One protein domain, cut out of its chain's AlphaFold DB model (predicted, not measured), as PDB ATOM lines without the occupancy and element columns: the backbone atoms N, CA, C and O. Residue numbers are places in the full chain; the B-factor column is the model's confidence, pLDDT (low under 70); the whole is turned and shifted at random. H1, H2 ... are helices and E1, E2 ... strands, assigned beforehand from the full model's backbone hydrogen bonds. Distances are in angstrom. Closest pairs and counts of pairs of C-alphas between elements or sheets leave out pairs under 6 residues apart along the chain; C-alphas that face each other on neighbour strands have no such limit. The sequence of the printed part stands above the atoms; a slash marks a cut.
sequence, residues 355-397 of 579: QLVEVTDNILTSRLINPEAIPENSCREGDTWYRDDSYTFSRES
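Overview. This is residues 355 to 397 of the 579 residues of the protein "Gln_deamidase_2 domain-containing protein" of Bdellovibrionales bacterium CG11_big_fil_rev_8_21_14_0_20_38_13 (UniProt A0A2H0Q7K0). Two antiparallel hairpins, E1 with E2 and E3 with E4, join side by side into one strongly twisted sheet, and the short helix H1 at the end of the printed part stands up from it. The 43 printed residues hold four named strands and one named helix, E1 E2 E3 E4 H1 along the chain. The sheet is mixed, in the order E2 E1 E4 E3, and the class is mixed, helices and strands. The whole is compact, with a radius of gyration of the C-alphas of 9.6 A and spans of 26 by 21 by 17 A.

Arrangement. Look first at the inner strands, E1, residues 355 to 360, and E4, residues 384 to 387: they are parallel at 26 degrees, with N 357 and O 385 2.8 A apart, within hydrogen-bond range. Edge strand E2, residues 363 to 369, is antiparallel to E1 at 147 degrees; N 358 and O 365 are 2.9 A apart. Edge strand E3, residues 378 to 381, is antiparallel to E4 at 147 degrees; N 386 and O 379 are 2.8 A apart. E2 and E3 are apart. H1, residues 390 to 397, is on the sheet at a height of 8.7 A, its line rising 44 degrees, and lies only just over E1 alone, with 5 of its C-alphas on E1 and 2 on E4. The closest C-alphas of E1 and H1 are those of Glu 358 and Ser 390, 5.2 A apart. In H1 every O i to N i+4 pair is within hydrogen-bond range.

Along the chain. Find C-alpha 355 at (131.287, 89.500, 78.956); from there E1 runs 15.5 A. E2 runs 18.2 A from C-alpha 363 at (135.953, 78.585, 89.908). E3 and E4 each run 10.3 A. H1 runs 10.5 A to C-alpha 397 at (129.614, 73.557, 80.932).

Size, cuts and confidence. The two C-alphas farthest apart, of Glu 372 and Glu 396, are 28.0 A apart. The printed part has no cut. No link is long; E2 to E3, with 8 residues, is short, and the others are tight. The mean pLDDT of the printed part is 93.8, and no printed residue is under 70.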
ATOM      1  N   GLN A 355     131.102  90.565  77.983       97.88
ATOM      2  CA  GLN A 355     131.287  89.500  78.956       97.88
ATOM      3  C   GLN A 355     132.730  88.997  78.898       97.88
ATOM      4  O   GLN A 355     133.204  88.621  77.833       97.88
ATOM      5  N   LEU A 356     133.401  88.943  80.046       97.56
ATOM      6  CA  LEU A 356     134.672  88.257  80.235       97.56
ATOM      7  C   LEU A 356     134.458  87.077  81.187       97.56
ATOM      8  O   LEU A 356     133.903  87.245  82.275       97.56
ATOM      9  N   VAL A 357     134.884  85.892  80.769       97.06
ATOM     10  CA  VAL A 357     134.876  84.650  81.543       97.06
ATOM     11  C   VAL A 357     136.319  84.305  81.906       97.06
ATOM     12  O   VAL A 357     137.217  84.370  81.067       97.06
ATOM     13  N   GLU A 358     136.557  83.974  83.172       95.69
ATOM     14  CA  GLU A 358     137.888  83.694  83.712       95.69
ATOM     15  C   GLU A 358     137.812  82.597  84.775       95.69
ATOM     16  O   GLU A 358     136.805  82.467  85.476       95.69
ATOM     17  N   VAL A 359     138.902  81.851  84.961       94.62
ATOM     18  CA  VAL A 359     139.053  80.949  86.110       94.62
ATOM     19  C   VAL A 359     139.792  81.678  87.227       94.62
ATOM     20  O   VAL A 359     140.890  82.194  87.020       94.62
ATOM     21  N   THR A 360     139.199  81.715  88.417       90.56
ATOM     22  CA  THR A 360     139.838  82.213  89.646       90.56
ATOM     23  C   THR A 360     139.625  81.178  90.740       90.56
ATOM     24  O   THR A 360     138.494  80.768  90.965       90.56
ATOM     25  N   ASP A 361     140.696  80.717  91.390       90.31
ATOM     26  CA  ASP A 361     140.634  79.710  92.465       90.31
ATOM     27  C   ASP A 361     139.853  78.431  92.091       90.31
ATOM     28  O   ASP A 361     139.089  77.886  92.888       90.31
ATOM     29  N   ASN A 362     140.056  77.939  90.859       92.00
ATOM     30  CA  ASN A 362     139.341  76.798  90.261       92.00
ATOM     31  C   ASN A 362     137.819  76.983  90.154       92.00
ATOM     32  O   ASN A 362     137.082  76.000  90.087       92.00
ATOM     33  N   ILE A 363     137.349  78.226  90.134       92.94
ATOM     34  CA  ILE A 363     135.953  78.585  89.908       92.94
ATOM     35  C   ILE A 363     135.873  79.313  88.573       92.94
ATOM     36  O   ILE A 363     136.620  80.266  88.328       92.94
ATOM     37  N   LEU A 364     134.962  78.869  87.709       94.88
ATOM     38  CA  LEU A 364     134.621  79.602  86.500       94.88
ATOM     39  C   LEU A 364     133.793  80.821  86.914       94.88
ATOM     40  O   LEU A 364     132.751  80.700  87.552       94.88
ATOM     41  N   THR A 365     134.274  82.013  86.596       95.31
ATOM     42  CA  THR A 365     133.616  83.272  86.946       95.31
ATOM     43  C   THR A 365     133.394  84.092  85.694       95.31
ATOM     44  O   THR A 365     134.165  84.005  84.742       95.31
ATOM     45  N   SER A 366     132.352  84.915  85.691       96.56
ATOM     46  CA  SER A 366     132.114  85.853  84.604       96.56
ATOM     47  C   SER A 366     131.765  87.231  85.129       96.56
ATOM     48  O   SER A 366     131.159  87.357  86.198       96.56
ATOM     49  N   ARG A 367     132.157  88.263  84.378       96.25
ATOM     50  CA  ARG A 367     131.884  89.676  84.656       96.25
ATOM     51  C   ARG A 367     131.634  90.424  83.351       96.25
ATOM     52  O   ARG A 367     132.220  90.094  82.327       96.25
ATOM     53  N   LEU A 368     130.812  91.461  83.400       96.06
ATOM     54  CA  LEU A 368     130.734  92.463  82.346       96.06
ATOM     55  C   LEU A 368     131.843  93.490  82.585       96.06
ATOM     56  O   LEU A 368     131.957  94.032  83.689       96.06
ATOM     57  N   ILE A 369     132.658  93.739  81.567       95.50
ATOM     58  CA  ILE A 369     133.779  94.680  81.614       95.50
ATOM     59  C   ILE A 369     133.711  95.677  80.459       95.50
ATOM     60  O   ILE A 369     133.043  95.440  79.450       95.50
ATOM     61  N   ASN A 370     134.429  96.784  80.610       94.06
ATOM     62  CA  ASN A 370     134.673  97.730  79.532       94.06
ATOM     63  C   ASN A 370     135.427  97.026  78.386       94.06
ATOM     64  O   ASN A 370     136.445  96.380  78.659       94.06
ATOM     65  N   PRO A 371     134.988  97.159  77.120       95.31
ATOM     66  CA  PRO A 371     135.715  96.629  75.967       95.31
ATOM     67  C   PRO A 371     137.189  97.070  75.897       95.31
ATOM     68  O   PRO A 371     138.048  96.301  75.479       95.31
ATOM     69  N   GLU A 372     137.524  98.275  76.356       93.06
ATOM     70  CA  GLU A 372     138.910  98.775  76.384       93.06
ATOM     71  C   GLU A 372     139.776  98.096  77.458       93.06
ATOM     72  O   GLU A 372     141.000  98.215  77.453       93.06
ATOM     73  N   ALA A 373     139.148  97.375  78.389       93.25
ATOM     74  CA  ALA A 373     139.792  96.719  79.519       93.25
ATOM     75  C   ALA A 373     139.968  95.199  79.335       93.25
ATOM     76  O   ALA A 373     140.339  94.505  80.291       93.25
ATOM     77  N   ILE A 374     139.696  94.680  78.135       95.00
ATOM     78  CA  ILE A 374     139.890  93.268  77.795       95.00
ATOM     79  C   ILE A 374     141.386  92.914  77.924       95.00
ATOM     80  O   ILE A 374     142.226  93.587  77.324       95.00
ATOM     81  N   PRO A 375     141.757  91.866  78.685       93.56
ATOM     82  CA  PRO A 375     143.147  91.420  78.776       93.56
ATOM     83  C   PRO A 375     143.709  90.962  77.422       93.56
ATOM     84  O   PRO A 375     143.026  90.255  76.682       93.56
ATOM     85  N   GLU A 376     144.976  91.279  77.130       93.25
ATOM     86  CA  GLU A 376     145.643  90.923  75.861       93.25
ATOM     87  C   GLU A 376     145.655  89.408  75.570       93.25
ATOM     88  O   GLU A 376     145.659  89.000  74.413       93.25
ATOM     89  N   ASN A 377     145.636  88.565  76.609       92.50
ATOM     90  CA  ASN A 377     145.626  87.103  76.514       92.50
ATOM     91  C   ASN A 377     144.212  86.491  76.466       92.50
ATOM     92  O   ASN A 377     144.033  85.337  76.860       92.50
ATOM     93  N   SER A 378     143.211  87.250  76.015       96.38
ATOM     94  CA  SER A 378     141.830  86.769  75.898       96.38
ATOM     95  C   SER A 378     141.513  86.290  74.479       96.38
ATOM     96  O   SER A 378     141.937  86.903  73.499       96.38
ATOM     97  N   CYS A 379     140.716  85.231  74.348       95.69
ATOM     98  CA  CYS A 379     140.091  84.835  73.083       95.69
ATOM     99  C   CYS A 379     138.596  85.193  73.082       95.69
ATOM    100  O   CYS A 379     138.031  85.499  74.129       95.69
ATOM    101  N   ARG A 380     137.956  85.192  71.907       96.44
ATOM    102  CA  ARG A 380     136.549  85.589  71.731       96.44
ATOM    103  C   ARG A 380     135.754  84.500  71.010       96.44
ATOM    104  O   ARG A 380     136.198  84.017  69.970       96.44
ATOM    105  N   GLU A 381     134.563  84.188  71.513       94.62
ATOM    106  CA  GLU A 381     133.524  83.405  70.827       94.62
ATOM    107  C   GLU A 381     132.195  84.169  70.937       94.62
ATOM    108  O   GLU A 381     131.725  84.456  72.037       94.62
ATOM    109  N   GLY A 382     131.600  84.546  69.800       93.62
ATOM    110  CA  GLY A 382     130.430  85.432  69.799       93.62
ATOM    111  C   GLY A 382     130.761  86.786  70.435       93.62
ATOM    112  O   GLY A 382     131.727  87.426  70.028       93.62
ATOM    113  N   ASP A 383     129.996  87.204  71.443       94.62
ATOM    114  CA  ASP A 383     130.210  88.450  72.202       94.62
ATOM    115  C   ASP A 383     130.867  88.233  73.576       94.62
ATOM    116  O   ASP A 383     130.981  89.162  74.381       94.62
ATOM    117  N   THR A 384     131.356  87.017  73.822       97.12
ATOM    118  CA  THR A 384     132.005  86.631  75.074       97.12
ATOM    119  C   THR A 384     133.504  86.458  74.876       97.12
ATOM    120  O   THR A 384     133.972  85.843  73.914       97.12
ATOM    121  N   TRP A 385     134.258  87.006  75.821       97.88
ATOM    122  CA  TRP A 385     135.699  86.883  75.928       97.88
ATOM    123  C   TRP A 385     136.066  85.878  77.012       97.88
ATOM    124  O   TRP A 385     135.411  85.809  78.048       97.88
ATOM    125  N   TYR A 386     137.140  85.133  76.790       97.38
ATOM    126  CA  TYR A 386     137.624  84.092  77.688       97.38
ATOM    127  C   TYR A 386     139.110  84.300  77.947       97.38
ATOM    128  O   TYR A 386     139.871  84.510  77.001       97.38
ATOM    129  N   ARG A 387     139.535  84.223  79.210       95.12
ATOM    130  CA  ARG A 387     140.954  84.278  79.598       95.12
ATOM    131  C   ARG A 387     141.495  82.887  79.920       95.12
ATOM    132  O   ARG A 387     140.811  82.106  80.582       95.12
ATOM    133  N   ASP A 388     142.739  82.609  79.546       86.38
ATOM    134  CA  ASP A 388     143.444  81.369  79.909       86.38
ATOM    135  C   ASP A 388     142.631  80.105  79.526       86.38
ATOM    136  O   ASP A 388     142.025  80.050  78.455       86.38
ATOM    137  N   ASP A 389     142.572  79.106  80.412       88.12
ATOM    138  CA  ASP A 389     141.844  77.845  80.208       88.12
ATOM    139  C   ASP A 389     140.317  77.971  80.386       88.12
ATOM    140  O   ASP A 389     139.588  76.986  80.242       88.12
ATOM    141  N   SER A 390     139.795  79.170  80.684       93.31
ATOM    142  CA  SER A 390     138.358  79.365  80.938       93.31
ATOM    143  C   SER A 390     137.477  79.008  79.745       93.31
ATOM    144  O   SER A 390     136.356  78.552  79.949       93.31
ATOM    145  N   TYR A 391     137.985  79.154  78.517       93.62
ATOM    146  CA  TYR A 391     137.265  78.741  77.317       93.62
ATOM    147  C   TYR A 391     136.952  77.242  77.357       93.62
ATOM    148  O   TYR A 391     135.799  76.855  77.198       93.62
ATOM    149  N   THR A 392     137.949  76.401  77.646       91.88
ATOM    150  CA  THR A 392     137.784  74.941  77.713       91.88
ATOM    151  C   THR A 392     136.746  74.550  78.763       91.88
ATOM    152  O   THR A 392     135.782  73.862  78.438       91.88
ATOM    153  N   PHE A 393     136.874  75.068  79.988       90.94
ATOM    154  CA  PHE A 393     135.925  74.779  81.069       90.94
ATOM    155  C   PHE A 393     134.514  75.302  80.782       90.94
ATOM    156  O   PHE A 393     133.518  74.652  81.106       90.94
ATOM    157  N   SER A 394     134.409  76.471  80.146       91.19
ATOM    158  CA  SER A 394     133.119  77.004  79.722       91.19
ATOM    159  C   SER A 394     132.477  76.094  78.682       91.19
ATOM    160  O   SER A 394     131.302  75.776  78.822       91.19
ATOM    161  N   ARG A 395     133.230  75.616  77.684       90.44
ATOM    162  CA  ARG A 395     132.711  74.697  76.661       90.44
ATOM    163  C   ARG A 395     132.221  73.375  77.250       90.44
ATOM    164  O   ARG A 395     131.228  72.857  76.757       90.44
ATOM    165  N   GLU A 396     132.866  72.867  78.298       89.81
ATOM    166  CA  GLU A 396     132.412  71.675  79.035       89.81
ATOM    167  C   GLU A 396     131.103  71.911  79.806       89.81
ATOM    168  O   GLU A 396     130.345  70.972  80.030       89.81
ATOM    169  N   SER A 397     130.822  73.160  80.188       85.50
ATOM    170  CA  SER A 397     129.614  73.557  80.932       85.50
ATOM    171  C   SER A 397     128.460  74.016  80.031       85.50
ATOM    172  O   SER A 397     127.338  74.210  80.505       85.50
TER     173      SER A 397